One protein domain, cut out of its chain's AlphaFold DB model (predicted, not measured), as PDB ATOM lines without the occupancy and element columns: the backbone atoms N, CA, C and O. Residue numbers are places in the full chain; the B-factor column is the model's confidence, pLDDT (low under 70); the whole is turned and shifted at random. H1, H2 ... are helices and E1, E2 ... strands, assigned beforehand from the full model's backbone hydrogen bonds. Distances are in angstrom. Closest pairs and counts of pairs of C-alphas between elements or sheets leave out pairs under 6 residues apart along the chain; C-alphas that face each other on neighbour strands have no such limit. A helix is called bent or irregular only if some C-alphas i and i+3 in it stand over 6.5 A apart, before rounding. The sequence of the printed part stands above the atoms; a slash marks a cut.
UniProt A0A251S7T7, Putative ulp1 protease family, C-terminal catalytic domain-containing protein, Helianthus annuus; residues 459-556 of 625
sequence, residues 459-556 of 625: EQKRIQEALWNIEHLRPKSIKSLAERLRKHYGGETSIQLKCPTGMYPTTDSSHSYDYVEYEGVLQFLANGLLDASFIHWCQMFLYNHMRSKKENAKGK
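This is residues 459 to 556 of the 625 residues of the protein "Putative ulp1 protease family, C-terminal catalytic domain-containing protein" of Helianthus annuus (UniProt A0A251S7T7). Three helices, H1, H2 and H4, make a small bundle at one end, and a two-stranded ribbon, E1 and E2, reaches out from it. The long helix H5 packs on the ribbon, mostly on E2, with its first part and runs away from the bundle; the free residues 505 to 510, at the loop with H3, and the tail residues 548 to 554 stick out. The printed part has 98 residues with five named helices and two named strands, in the order H1 H2 E1 H3 E2 H4 H5; the sheet, E1 - E2, is antiparallel and the class is mostly helix. The whole is loose, with a radius of gyration of the C-alphas of 15.9 A, and spans 46 by 32 by 23 A.

Find C-alpha 494 at (79.558, 9.370, -33.546); from there E1 runs through residues 494 to 498. E2 is residues 513 to 517, and H4, residues 518 to 526, follows it at once. H5 runs from residue 532 to 548 over 24.8 A, ending at C-alpha 548 at (77.438, 5.818, -60.001). Go back to C-alpha 459 at (87.752, 11.514, -25.802) for H1, residues 459 to 473, 20.6 A long; H2, residues 476 to 489, is 20.1 A long. H3, residues 509 to 512, is neither bent nor irregular, but only just: C-alphas 509 and 512 are 6.1 A apart.

Look first at E1 and E2, antiparallel neighbours at 148 degrees, where N 495 and O 516 are 2.8 A apart and N 497 and O 514 are 2.7 A apart, both within hydrogen-bond range. The closest C-alphas of E2 and H5 are those of Val 516 and Ser 533, 4.9 A apart. H4 is the hub, touching three helices. It touches H1 at a shallow tilt of 25 degrees, the same way, closest at the C-alphas of Ile 470 and Ala 526, 5.1 A. It touches H2 at a shallow tilt of 3 degrees, opposite ways, closest at the C-alphas of Ile 478 and Leu 525, 6.5 A. H4 and H5 only just touch, with 3 pairs of C-alphas within 8 A, the closest being Gly 520 and Phe 534 at 5.9 A; they stand about perpendicular at 83 degrees, and H5 uses residues 533 to 534 alone. H1 and H2 form a helical hairpin at a shallow tilt of 28 degrees; H1 touches with residues 470 to 471 alone, the closest C-alphas being Ile 470 and Lys 479, 6.1 A apart. H3 touches no helix; its closest C-alpha to E1 is that of Ser 512, 5.9 A from Lys 498. Every O i to N i+4 pair is within hydrogen-bond range in H1, H4 and H5; H2 has 8 of 10, and H3 is too short for such a pair.

The C-alphas farthest apart are those of Lys 461 and Lys 554, at 49.2 A. The printed part has no cut and no long link. The mean pLDDT of the printed part is 78.6; look for values under 70 at residues 488, 490 to 491, 506 to 513 and 548 to 556.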
ATOM      1  N   GLU A 459      88.308  11.183 -24.490       74.00
ATOM      2  CA  GLU A 459      87.752  11.514 -25.802       74.00
ATOM      3  C   GLU A 459      87.429  13.008 -25.919       74.00
ATOM      4  O   GLU A 459      87.861  13.666 -26.864       74.00
ATOM      5  N   GLN A 460      86.777  13.592 -24.909       78.56
ATOM      6  CA  GLN A 460      86.460  15.021 -24.902       78.56
ATOM      7  C   GLN A 460      87.722  15.895 -24.940       78.56
ATOM      8  O   GLN A 460      87.731  16.921 -25.622       78.56
ATOM      9  N   LYS A 461      88.802  15.481 -24.262       80.88
ATOM     10  CA  LYS A 461      90.106  16.159 -24.345       80.88
ATOM     11  C   LYS A 461      90.672  16.126 -25.772       80.88
ATOM     12  O   LYS A 461      91.092  17.162 -26.280       80.88
ATOM     13  N   ARG A 462      90.623  14.969 -26.445       79.81
ATOM     14  CA  ARG A 462      91.100  14.812 -27.835       79.81
ATOM     15  C   ARG A 462      90.268  15.624 -28.828       79.81
ATOM     16  O   ARG A 462      90.831  16.246 -29.725       79.81
ATOM     17  N   ILE A 463      88.948  15.680 -28.638       84.00
ATOM     18  CA  ILE A 463      88.048  16.541 -29.421       84.00
ATOM     19  C   ILE A 463      88.426  18.017 -29.236       84.00
ATOM     20  O   ILE A 463      88.551  18.744 -30.221       84.00
ATOM     21  N   GLN A 464      88.644  18.469 -27.996       83.75
ATOM     22  CA  GLN A 464      89.044  19.853 -27.722       83.75
ATOM     23  C   GLN A 464      90.394  20.203 -28.352       83.75
ATOM     24  O   GLN A 464      90.527  21.269 -28.954       83.75
ATOM     25  N   GLU A 465      91.374  19.305 -28.267       84.88
ATOM     26  CA  GLU A 465      92.680  19.481 -28.899       84.88
ATOM     27  C   GLU A 465      92.560  19.573 -30.429       84.88
ATOM     28  O   GLU A 465      93.117  20.484 -31.049       84.88
ATOM     29  N   ALA A 466      91.783  18.681 -31.052       84.12
ATOM     30  CA  ALA A 466      91.552  18.701 -32.493       84.12
ATOM     31  C   ALA A 466      90.862  20.000 -32.941       84.12
ATOM     32  O   ALA A 466      91.303  20.631 -33.905       84.12
ATOM     33  N   LEU A 467      89.839  20.458 -32.212       86.62
ATOM     34  CA  LEU A 467      89.171  21.737 -32.472       86.62
ATOM     35  C   LEU A 467      90.129  22.925 -32.324       86.62
ATOM     36  O   LEU A 467      90.126  23.823 -33.168       86.62
ATOM     37  N   TRP A 468      90.987  22.917 -31.302       89.88
ATOM     38  CA  TRP A 468      91.999  23.954 -31.117       89.88
ATOM     39  C   TRP A 468      92.990  23.986 -32.288       89.88
ATOM     40  O   TRP A 468      93.261  25.061 -32.832       89.88
ATOM     41  N   ASN A 469      93.472  22.823 -32.733       83.81
ATOM     42  CA  ASN A 469      94.371  22.698 -33.882       83.81
ATOM     43  C   ASN A 469      93.717  23.194 -35.179       83.81
ATOM     44  O   ASN A 469      94.354  23.907 -35.959       83.81
ATOM     45  N   ILE A 470      92.440  22.872 -35.403       86.56
ATOM     46  CA  ILE A 470      91.678  23.379 -36.551       86.56
ATOM     47  C   ILE A 470      91.600  24.907 -36.508       86.56
ATOM     48  O   ILE A 470      91.902  25.575 -37.501       86.56
ATOM     49  N   GLU A 471      91.273  25.475 -35.351       88.38
ATOM     50  CA  GLU A 471      91.116  26.919 -35.218       88.38
ATOM     51  C   GLU A 471      92.446  27.678 -35.355       88.38
ATOM     52  O   GLU A 471      92.487  28.762 -35.927       88.38
ATOM     53  N   HIS A 472      93.570  27.127 -34.906       84.62
ATOM     54  CA  HIS A 472      94.819  27.899 -34.853       84.62
ATOM     55  C   HIS A 472      95.799  27.574 -35.985       84.62
ATOM     56  O   HIS A 472      96.612  28.427 -36.347       84.62
ATOM     57  N   LEU A 473      95.722  26.375 -36.574       84.25
ATOM     58  CA  LEU A 473      96.743  25.869 -37.499       84.25
ATOM     59  C   LEU A 473      96.220  25.592 -38.916       84.25
ATOM     60  O   LEU A 473      97.026  25.396 -39.830       84.25
ATOM     61  N   ARG A 474      94.897  25.570 -39.138       87.88
ATOM     62  CA  ARG A 474      94.296  25.163 -40.424       87.88
ATOM     63  C   ARG A 474      93.775  26.342 -41.261       87.88
ATOM     64  O   ARG A 474      93.408  27.387 -40.721       87.88
ATOM     65  N   PRO A 475      93.744  26.207 -42.605       86.31
ATOM     66  CA  PRO A 475      93.237  27.249 -43.499       86.31
ATOM     67  C   PRO A 475      91.717  27.442 -43.366       86.31
ATOM     68  O   PRO A 475      90.996  26.541 -42.941       86.31
ATOM     69  N   LYS A 476      91.219  28.612 -43.794       84.06
ATOM     70  CA  LYS A 476      89.808  29.024 -43.651       84.06
ATOM     71  C   LYS A 476      88.791  28.020 -44.214       84.06
ATOM     72  O   LYS A 476      87.732  27.855 -43.621       84.06
ATOM     73  N   SER A 477      89.106  27.346 -45.320       80.06
ATOM     74  CA  SER A 477      88.231  26.330 -45.924       80.06
ATOM     75  C   SER A 477      87.982  25.142 -44.990       80.06
ATOM     76  O   SER A 477      86.847  24.703 -44.840       80.06
ATOM     77  N   ILE A 478      89.022  24.671 -44.298       85.50
ATOM     78  CA  ILE A 478      88.940  23.559 -43.340       85.50
ATOM     79  C   ILE A 478      88.201  23.977 -42.067       85.50
ATOM     80  O   ILE A 478      87.404  23.203 -41.545       85.50
ATOM     81  N   LYS A 479      88.400  25.216 -41.603       86.12
ATOM     82  CA  LYS A 479      87.633  25.768 -40.476       86.12
ATOM     83  C   LYS A 479      86.137  25.809 -40.776       86.12
ATOM     84  O   LYS A 479      85.341  25.290 -40.005       86.12
ATOM     85  N   SER A 480      85.769  26.345 -41.942       82.81
ATOM     86  CA  SER A 480      84.373  26.393 -42.390       82.81
ATOM     87  C   SER A 480      83.766  24.990 -42.526       82.81
ATOM     88  O   SER A 480      82.606  24.776 -42.182       82.81
ATOM     89  N   LEU A 481      84.553  24.006 -42.971       83.06
ATOM     90  CA  LEU A 481      84.126  22.611 -43.009       83.06
ATOM     91  C   LEU A 481      83.853  22.040 -41.606       83.06
ATOM     92  O   LEU A 481      82.801  21.439 -41.400       83.06
ATOM     93  N   ALA A 482      84.748  22.272 -40.642       85.50
ATOM     94  CA  ALA A 482      84.563  21.840 -39.255       85.50
ATOM     95  C   ALA A 482      83.334  22.498 -38.597       85.50
ATOM     96  O   ALA A 482      82.573  21.836 -37.892       85.50
ATOM     97  N   GLU A 483      83.087  23.781 -38.872       84.19
ATOM     98  CA  GLU A 483      81.890  24.488 -38.399       84.19
ATOM     99  C   GLU A 483      80.594  23.899 -38.966       84.19
ATOM    100  O   GLU A 483      79.602  23.790 -38.243       84.19
ATOM    101  N   ARG A 484      80.588  23.502 -40.247       82.81
ATOM    102  CA  ARG A 484      79.439  22.811 -40.853       82.81
ATOM    103  C   ARG A 484      79.215  21.449 -40.202       82.81
ATOM    104  O   ARG A 484      78.092  21.166 -39.805       82.81
ATOM    105  N   LEU A 485      80.275  20.660 -40.012       82.44
ATOM    106  CA  LEU A 485      80.209  19.349 -39.356       82.44
ATOM    107  C   LEU A 485      79.615  19.442 -37.940       82.44
ATOM    108  O   LEU A 485      78.752  18.648 -37.574       82.44
ATOM    109  N   ARG A 486      80.008  20.466 -37.169       80.19
ATOM    110  CA  ARG A 486      79.508  20.703 -35.806       80.19
ATOM    111  C   ARG A 486      77.981  20.837 -35.735       80.19
ATOM    112  O   ARG A 486      77.398  20.467 -34.721       80.19
ATOM    113  N   LYS A 487      77.328  21.349 -36.784       74.38
ATOM    114  CA  LYS A 487      75.859  21.478 -36.833       74.38
ATOM    115  C   LYS A 487      75.146  20.131 -36.968       74.38
ATOM    116  O   LYS A 487      74.011  20.020 -36.525       74.38
ATOM    117  N   HIS A 488      75.807  19.135 -37.556       66.12
ATOM    118  CA  HIS A 488      75.256  17.794 -37.780       66.12
ATOM    119  C   HIS A 488      75.616  16.800 -36.674       66.12
ATOM    120  O   HIS A 488      74.924  15.809 -36.501       66.12
ATOM    121  N   TYR A 489      76.672  17.082 -35.913       71.06
ATOM    122  CA  TYR A 489      77.122  16.261 -34.790       71.06
ATOM    123  C   TYR A 489      76.114  16.185 -33.630       71.06
ATOM    124  O   TYR A 489      76.124  15.213 -32.885       71.06
ATOM    125  N   GLY A 490      75.275  17.210 -33.427       63.66
ATOM    126  CA  GLY A 490      74.205  17.193 -32.415       63.66
ATOM    127  C   GLY A 490      74.655  17.069 -30.948       63.66
ATOM    128  O   GLY A 490      73.819  17.172 -30.059       63.66
ATOM    129  N   GLY A 491      75.957  16.908 -30.682       67.12
ATOM    130  CA  GLY A 491      76.504  16.611 -29.357       67.12
ATOM    131  C   GLY A 491      76.666  15.116 -29.051       67.12
ATOM    132  O   GLY A 491      76.934  14.791 -27.897       67.12
ATOM    133  N   GLU A 492      76.509  14.224 -30.036       72.62
ATOM    134  CA  GLU A 492      76.696  12.767 -29.871       72.62
ATOM    135  C   GLU A 492      78.190  12.392 -29.804       72.62
ATOM    136  O   GLU A 492      79.002  13.255 -29.552       72.62
ATOM    137  N   THR A 493      78.640  11.145 -29.932       74.25
ATOM    138  CA  THR A 493      80.096  10.834 -30.065       74.25
ATOM    139  C   THR A 493      80.450  10.366 -31.470       74.25
ATOM    140  O   THR A 493      81.564  10.570 -31.954       74.25
ATOM    141  N   SER A 494      79.449   9.869 -32.188       81.50
ATOM    142  CA  SER A 494      79.558   9.370 -33.546       81.50
ATOM    143  C   SER A 494      78.467   9.971 -34.431       81.50
ATOM    144  O   SER A 494      77.483  10.525 -33.953       81.50
ATOM    145  N   ILE A 495      78.676   9.905 -35.741       83.19
ATOM    146  CA  ILE A 495      77.729  10.347 -36.760       83.19
ATOM    147  C   ILE A 495      77.232   9.098 -37.478       83.19
ATOM    148  O   ILE A 495      78.033   8.336 -38.028       83.19
ATOM    149  N   GLN A 496      75.917   8.897 -37.493       82.69
ATOM    150  CA  GLN A 496      75.295   7.778 -38.193       82.69
ATOM    151  C   GLN A 496      75.326   7.996 -39.714       82.69
ATOM    152  O   GLN A 496      74.958   9.053 -40.227       82.69
ATOM    153  N   LEU A 497      75.745   6.971 -40.450       80.50
ATOM    154  CA  LEU A 497      75.920   6.968 -41.897       80.50
ATOM    155  C   LEU A 497      75.151   5.807 -42.514       80.50
ATOM    156  O   LEU A 497      75.195   4.689 -42.017       80.50
ATOM    157  N   LYS A 498      74.486   6.029 -43.647       81.56
ATOM    158  CA  LYS A 498      73.817   4.943 -44.372       81.56
ATOM    159  C   LYS A 498      74.844   4.098 -45.126       81.56
ATOM    160  O   LYS A 498      75.512   4.603 -46.032       81.56
ATOM    161  N   CYS A 499      74.939   2.809 -44.802       82.62
ATOM    162  CA  CYS A 499      75.844   1.908 -45.507       82.62
ATOM    163  C   CYS A 499      75.372   1.723 -46.963       82.62
ATOM    164  O   CYS A 499      74.186   1.461 -47.206       82.62
ATOM    165  N   PRO A 500      76.266   1.825 -47.966       85.25
ATOM    166  CA  PRO A 500      75.894   1.602 -49.354       85.25
ATOM    167  C   PRO A 500      75.273   0.223 -49.598       85.25
ATOM    168  O   PRO A 500      75.845  -0.813 -49.250       85.25
ATOM    169  N   THR A 501      74.125   0.191 -50.280       83.12
ATOM    170  CA  THR A 501      73.420  -1.063 -50.576       83.12
ATOM    171  C   THR A 501      74.315  -2.032 -51.351       83.12
ATOM    172  O   THR A 501      74.875  -1.682 -52.394       83.12
ATOM    173  N   GLY A 502      74.419  -3.271 -50.870       83.94
ATOM    174  CA  GLY A 502      75.210  -4.328 -51.504       83.94
ATOM    175  C   GLY A 502      76.724  -4.198 -51.314       83.94
ATOM    176  O   GLY A 502      77.463  -4.948 -51.947       83.94
ATOM    177  N   MET A 503      77.204  -3.265 -50.481       87.88
ATOM    178  CA  MET A 503      78.619  -3.221 -50.093       87.88
ATOM    179  C   MET A 503      78.976  -4.394 -49.174       87.88
ATOM    180  O   MET A 503      79.996  -5.042 -49.405       87.88
ATOM    181  N   TYR A 504      78.097  -4.727 -48.228       89.19
ATOM    182  CA  TYR A 504      78.240  -5.854 -47.307       89.19
ATOM    183  C   TYR A 504      76.995  -6.758 -47.319       89.19
ATOM    184  O   TYR A 504      75.936  -6.325 -47.790       89.19
ATOM    185  N   PRO A 505      77.111  -8.016 -46.858       81.50
ATOM    186  CA  PRO A 505      75.968  -8.908 -46.697       81.50
ATOM    187  C   PRO A 505      74.986  -8.323 -45.676       81.50
ATOM    188  O   PRO A 505      75.361  -8.009 -44.554       81.50
ATOM    189  N   THR A 506      73.723  -8.155 -46.059       66.31
ATOM    190  CA  THR A 506      72.650  -7.767 -45.133       66.31
ATOM    191  C   THR A 506      72.065  -9.024 -44.510       66.31
ATOM    192  O   THR A 506      71.366  -9.763 -45.206       66.31
ATOM    193  N   THR A 507      72.353  -9.277 -43.235       53.28
ATOM    194  CA  THR A 507      71.763 -10.398 -42.486       53.28
ATOM    195  C   THR A 507      70.476 -10.028 -41.753       53.28
ATOM    196  O   THR A 507      69.718 -10.929 -41.441       53.28
ATOM    197  N   ASP A 508      70.173  -8.739 -41.575       49.91
ATOM    198  CA  ASP A 508      68.856  -8.212 -41.191       49.91
ATOM    199  C   ASP A 508      68.841  -6.681 -41.383       49.91
ATOM    200  O   ASP A 508      69.885  -6.057 -41.607       49.91
ATOM    201  N   SER A 509      67.665  -6.055 -41.302       48.00
ATOM    202  CA  SER A 509      67.419  -4.607 -41.475       48.00
ATOM    203  C   SER A 509      68.282  -3.667 -40.601       48.00
ATOM    204  O   SER A 509      68.314  -2.458 -40.853       48.00
ATOM    205  N   SER A 510      69.035  -4.210 -39.637       46.88
ATOM    206  CA  SER A 510      69.975  -3.507 -38.751       46.88
ATOM    207  C   SER A 510      71.267  -3.018 -39.425       46.88
ATOM    208  O   SER A 510      71.862  -2.063 -38.943       46.88
ATOM    209  N   HIS A 511      71.688  -3.595 -40.558       53.31
ATOM    210  CA  HIS A 511      72.930  -3.203 -41.263       53.31
ATOM    211  C   HIS A 511      72.735  -2.048 -42.262       53.31
ATOM    212  O   HIS A 511      73.558  -1.815 -43.151       53.31
ATOM    213  N   SER A 512      71.614  -1.331 -42.168       62.44
ATOM    214  CA  SER A 512      71.329  -0.183 -43.034       62.44
ATOM    215  C   SER A 512      72.177   1.047 -42.684       62.44
ATOM    216  O   SER A 512      72.368   1.912 -43.544       62.44
ATOM    217  N   TYR A 513      72.745   1.086 -41.475       69.56
ATOM    218  CA  TYR A 513      73.549   2.192 -40.969       69.56
ATOM    219  C   TYR A 513      74.846   1.698 -40.309       69.56
ATOM    220  O   TYR A 513      74.876   0.638 -39.694       69.56
ATOM    221  N   ASP A 514      75.907   2.482 -40.458       80.00
ATOM    222  CA  ASP A 514      77.196   2.364 -39.771       80.00
ATOM    223  C   ASP A 514      77.510   3.739 -39.146       80.00
ATOM    224  O   ASP A 514      76.727   4.678 -39.294       80.00
ATOM    225  N   TYR A 515      78.630   3.884 -38.452       83.50
ATOM    226  CA  TYR A 515      78.967   5.104 -37.728       83.50
ATOM    227  C   TYR A 515      80.384   5.564 -38.059       83.50
ATOM    228  O   TYR A 515      81.271   4.764 -38.364       83.50
ATOM    229  N   VAL A 516      80.595   6.878 -38.008       85.88
ATOM    230  CA  VAL A 516      81.928   7.483 -37.993       85.88
ATOM    231  C   VAL A 516      82.108   8.266 -36.704       85.88
ATOM    232  O   VAL A 516      81.256   9.074 -36.341       85.88
ATOM    233  N   GLU A 517      83.211   8.037 -36.005       87.00
ATOM    234  CA  GLU A 517      83.536   8.765 -34.785       87.00
ATOM    235  C   GLU A 517      83.781  10.237 -35.114       87.00
ATOM    236  O   GLU A 517      84.601  10.577 -35.977       87.00
ATOM    237  N   TYR A 518      83.092  11.135 -34.411       85.75
ATOM    238  CA  TYR A 518      83.252  12.571 -34.632       85.75
ATOM    239  C   TYR A 518      84.683  13.018 -34.333       85.75
ATOM    240  O   TYR A 518      85.251  13.826 -35.074       85.75
ATOM    241  N   GLU A 519      85.294  12.436 -33.294       86.00
ATOM    242  CA  GLU A 519      86.709  12.631 -32.988       86.00
ATOM    243  C   GLU A 519      87.581  12.308 -34.209       86.00
ATOM    244  O   GLU A 519      88.427  13.109 -34.596       86.00
ATOM    245  N   GLY A 520      87.319  11.179 -34.868       85.19
ATOM    246  CA  GLY A 520      88.021  10.727 -36.064       85.19
ATOM    247  C   GLY A 520      87.997  11.728 -37.216       85.19
ATOM    248  O   GLY A 520      89.036  12.083 -37.785       85.19
ATOM    249  N   VAL A 521      86.807  12.258 -37.513       87.38
ATOM    250  CA  VAL A 521      86.631  13.289 -38.548       87.38
ATOM    251  C   VAL A 521      87.382  14.570 -38.175       87.38
ATOM    252  O   VAL A 521      88.053  15.166 -39.022       87.38
ATOM    253  N   LEU A 522      87.326  14.992 -36.908       88.50
ATOM    254  CA  LEU A 522      88.061  16.168 -36.441       88.50
ATOM    255  C   LEU A 522      89.577  15.971 -36.508       88.50
ATOM    256  O   LEU A 522      90.282  16.889 -36.926       88.50
ATOM    257  N   GLN A 523      90.087  14.787 -36.162       86.38
ATOM    258  CA  GLN A 523      91.512  14.484 -36.278       86.38
ATOM    259  C   GLN A 523      91.975  14.587 -37.735       86.38
ATOM    260  O   GLN A 523      92.987  15.232 -37.998       86.38
ATOM    261  N   PHE A 524      91.208  14.083 -38.708       88.94
ATOM    262  CA  PHE A 524      91.521  14.292 -40.129       88.94
ATOM    263  C   PHE A 524      91.637  15.787 -40.480       88.94
ATOM    264  O   PHE A 524      92.644  16.230 -41.048       88.94
ATOM    265  N   LEU A 525      90.648  16.592 -40.081       87.94
ATOM    266  CA  LEU A 525      90.659  18.041 -40.315       87.94
ATOM    267  C   LEU A 525      91.812  18.747 -39.579       87.94
ATOM    268  O   LEU A 525      92.301  19.775 -40.051       87.94
ATOM    269  N   ALA A 526      92.296  18.182 -38.474       84.62
ATOM    270  CA  ALA A 526      93.395  18.698 -37.666       84.62
ATOM    271  C   ALA A 526      94.802  18.253 -38.125       84.62
ATOM    272  O   ALA A 526      95.774  18.808 -37.625       84.62
ATOM    273  N   ASN A 527      94.950  17.361 -39.124       83.19
ATOM    274  CA  ASN A 527      96.206  16.623 -39.430       83.19
ATOM    275  C   ASN A 527      96.638  15.680 -38.287       83.19
ATOM    276  O   ASN A 527      97.826  15.414 -38.101       83.19
ATOM    277  N   GLY A 528      95.674  15.194 -37.517       78.56
ATOM    278  CA  GLY A 528      95.840  14.153 -36.515       78.56
ATOM    279  C   GLY A 528      95.811  12.743 -37.106       78.56
ATOM    280  O   GLY A 528      95.821  12.538 -38.322       78.56
ATOM    281  N   LEU A 529      95.795  11.754 -36.213       80.75
ATOM    282  CA  LEU A 529      95.766  10.338 -36.577       80.75
ATOM    283  C   LEU A 529      94.369   9.925 -37.049       80.75
ATOM    284  O   LEU A 529      93.373  10.276 -36.423       80.75
ATOM    285  N   LEU A 530      94.317   9.144 -38.129       86.06
ATOM    286  CA  LEU A 530      93.068   8.599 -38.654       86.06
ATOM    287  C   LEU A 530      92.675   7.346 -37.881       86.06
ATOM    288  O   LEU A 530      93.502   6.455 -37.667       86.06
ATOM    289  N   ASP A 531      91.409   7.274 -37.503       85.88
ATOM    290  CA  ASP A 531      90.816   6.105 -36.877       85.88
ATOM    291  C   ASP A 531      90.156   5.182 -37.924       85.88
ATOM    292  O   ASP A 531      90.024   5.506 -39.109       85.88
ATOM    293  N   ALA A 532      89.754   3.992 -37.478       89.12
ATOM    294  CA  ALA A 532      89.207   2.961 -38.353       89.12
ATOM    295  C   ALA A 532      87.851   3.336 -38.969       89.12
ATOM    296  O   ALA A 532      87.586   2.962 -40.114       89.12
ATOM    297  N   SER A 533      87.013   4.081 -38.242       87.94
ATOM    298  CA  SER A 533      85.687   4.488 -38.710       87.94
ATOM    299  C   SER A 533      85.792   5.531 -39.830       87.94
ATOM    300  O   SER A 533      85.093   5.426 -40.838       87.94
ATOM    301  N   PHE A 534      86.756   6.461 -39.754       90.44
ATOM    302  CA  PHE A 534      87.012   7.428 -40.826       90.44
ATOM    303  C   PHE A 534      87.522   6.758 -42.111       90.44
ATOM    304  O   PHE A 534      87.074   7.079 -43.219       90.44
ATOM    305  N   ILE A 535      88.437   5.790 -41.992       91.88
ATOM    306  CA  ILE A 535      88.902   5.017 -43.155       91.88
ATOM    307  C   ILE A 535      87.750   4.215 -43.756       91.88
ATOM    308  O   ILE A 535      87.603   4.182 -44.980       91.88
ATOM    309  N   HIS A 536      86.897   3.621 -42.917       90.75
ATOM    310  CA  HIS A 536      85.698   2.944 -43.390       90.75
ATOM    311  C   HIS A 536      84.757   3.892 -44.148       90.75
ATOM    312  O   HIS A 536      84.288   3.557 -45.240       90.75
ATOM    313  N   TRP A 537      84.564   5.117 -43.658       89.12
ATOM    314  CA  TRP A 537      83.784   6.134 -44.359       89.12
ATOM    315  C   TRP A 537      84.361   6.474 -45.742       89.12
ATOM    316  O   TRP A 537      83.621   6.523 -46.730       89.12
ATOM    317  N   CYS A 538      85.688   6.576 -45.862       90.81
ATOM    318  CA  CYS A 538      86.348   6.739 -47.161       90.81
ATOM    319  C   CYS A 538      86.075   5.552 -48.104       90.81
ATOM    320  O   CYS A 538      85.844   5.749 -49.300       90.81
ATOM    321  N   GLN A 539      86.069   4.317 -47.589       92.25
ATOM    322  CA  GLN A 539      85.738   3.126 -48.381       92.25
ATOM    323  C   GLN A 539      84.291   3.172 -48.894       92.25
ATOM    324  O   GLN A 539      84.056   2.869 -50.066       92.25
ATOM    325  N   MET A 540      83.334   3.594 -48.057       88.44
ATOM    326  CA  MET A 540      81.930   3.769 -48.451       88.44
ATOM    327  C   MET A 540      81.779   4.817 -49.561       88.44
ATOM    328  O   MET A 540      81.102   4.567 -50.564       88.44
ATOM    329  N   PHE A 541      82.463   5.959 -49.430       87.75
ATOM    330  CA  PHE A 541      82.487   7.000 -50.459       87.75
ATOM    331  C   PHE A 541      83.023   6.469 -51.796       87.75
ATOM    332  O   PHE A 541      82.377   6.619 -52.838       87.75
ATOM    333  N   LEU A 542      84.173   5.785 -51.777       89.50
ATOM    334  CA  LEU A 542      84.775   5.206 -52.981       89.50
ATOM    335  C   LEU A 542      83.860   4.163 -53.632       89.50
ATOM    336  O   LEU A 542      83.713   4.151 -54.856       89.50
ATOM    337  N   TYR A 543      83.212   3.314 -52.834       87.06
ATOM    338  CA  TYR A 543      82.269   2.320 -53.336       87.06
ATOM    339  C   TYR A 543      81.085   2.970 -54.070       87.06
ATOM    340  O   TYR A 543      80.787   2.594 -55.209       87.06
ATOM    341  N   ASN A 544      80.460   3.991 -53.471       83.56
ATOM    342  CA  ASN A 544      79.361   4.737 -54.091       83.56
ATOM    343  C   ASN A 544      79.790   5.465 -55.367       83.56
ATOM    344  O   ASN A 544      79.124   5.355 -56.398       83.56
ATOM    345  N   HIS A 545      80.935   6.148 -55.332       81.69
ATOM    346  CA  HIS A 545      81.458   6.880 -56.484       81.69
ATOM    347  C   HIS A 545      81.779   5.954 -57.671       81.69
ATOM    348  O   HIS A 545      81.586   6.302 -58.837       81.69
ATOM    349  N   MET A 546      82.248   4.735 -57.390       77.06
ATOM    350  CA  MET A 546      82.507   3.725 -58.420       77.06
ATOM    351  C   MET A 546      81.226   3.052 -58.928       77.06
ATOM    352  O   MET A 546      81.204   2.554 -60.058       77.06
ATOM    353  N   ARG A 547      80.157   3.032 -58.122       72.00
ATOM    354  CA  ARG A 547      78.836   2.532 -58.518       72.00
ATOM    355  C   ARG A 547      78.122   3.506 -59.457       72.00
ATOM    356  O   ARG A 547      77.661   3.061 -60.504       72.00
ATOM    357  N   SER A 548      78.103   4.806 -59.157       63.97
ATOM    358  CA  SER A 548      77.438   5.818 -60.001       63.97
ATOM    359  C   SER A 548      78.064   5.941 -61.399       63.97
ATOM    360  O   SER A 548      77.367   6.115 -62.396       63.97
ATOM    361  N   LYS A 549      79.385   5.746 -61.527       60.56
ATOM    362  CA  LYS A 549      80.078   5.731 -62.831       60.56
ATOM    363  C   LYS A 549      79.759   4.511 -63.705       60.56
ATOM    364  O   LYS A 549      79.910   4.588 -64.923       60.56
ATOM    365  N   LYS A 550      79.319   3.390 -63.119       53.44
ATOM    366  CA  LYS A 550      78.967   2.160 -63.853       53.44
ATOM    367  C   LYS A 550      77.660   2.270 -64.631       53.44
ATOM    368  O   LYS A 550      77.531   1.604 -65.652       53.44
ATOM    369  N   GLU A 551      76.728   3.108 -64.183       51.22
ATOM    370  CA  GLU A 551      75.507   3.403 -64.946       51.22
ATOM    371  C   GLU A 551      75.829   4.174 -66.241       51.22
ATOM    372  O   GLU A 551      75.090   4.069 -67.214       51.22
ATOM    373  N   ASN A 552      76.998   4.832 -66.306       47.19
ATOM    374  CA  ASN A 552      77.416   5.681 -67.427       47.19
ATOM    375  C   ASN A 552      78.613   5.150 -68.257       47.19
ATOM    376  O   ASN A 552      78.915   5.717 -69.308       47.19
ATOM    377  N   ALA A 553      79.315   4.080 -67.849       50.62
ATOM    378  CA  ALA A 553      80.501   3.577 -68.562       50.62
ATOM    379  C   ALA A 553      80.656   2.040 -68.544       50.62
ATOM    380  O   ALA A 553      80.507   1.384 -67.517       50.62
ATOM    381  N   LYS A 554      81.082   1.470 -69.687       49.00
ATOM    382  CA  LYS A 554      81.275   0.023 -69.982       49.00
ATOM    383  C   LYS A 554      82.304  -0.736 -69.102       49.00
ATOM    384  O   LYS A 554      82.627  -1.885 -69.399       49.00
ATOM    385  N   GLY A 555      82.850  -0.140 -68.040       56.12
ATOM    386  CA  GLY A 555      83.892  -0.744 -67.198       56.12
ATOM    387  C   GLY A 555      83.343  -1.496 -65.979       56.12
ATOM    388  O   GLY A 555      82.734  -0.906 -65.087       56.12
ATOM    389  N   LYS A 556      83.612  -2.805 -65.861       66.25
ATOM    390  CA  LYS A 556      83.299  -3.564 -64.635       66.25
ATOM    391  C   LYS A 556      84.271  -3.180 -63.502       66.25
ATOM    392  O   LYS A 556      85.421  -3.589 -63.541       66.25
TER     393      LYS A 556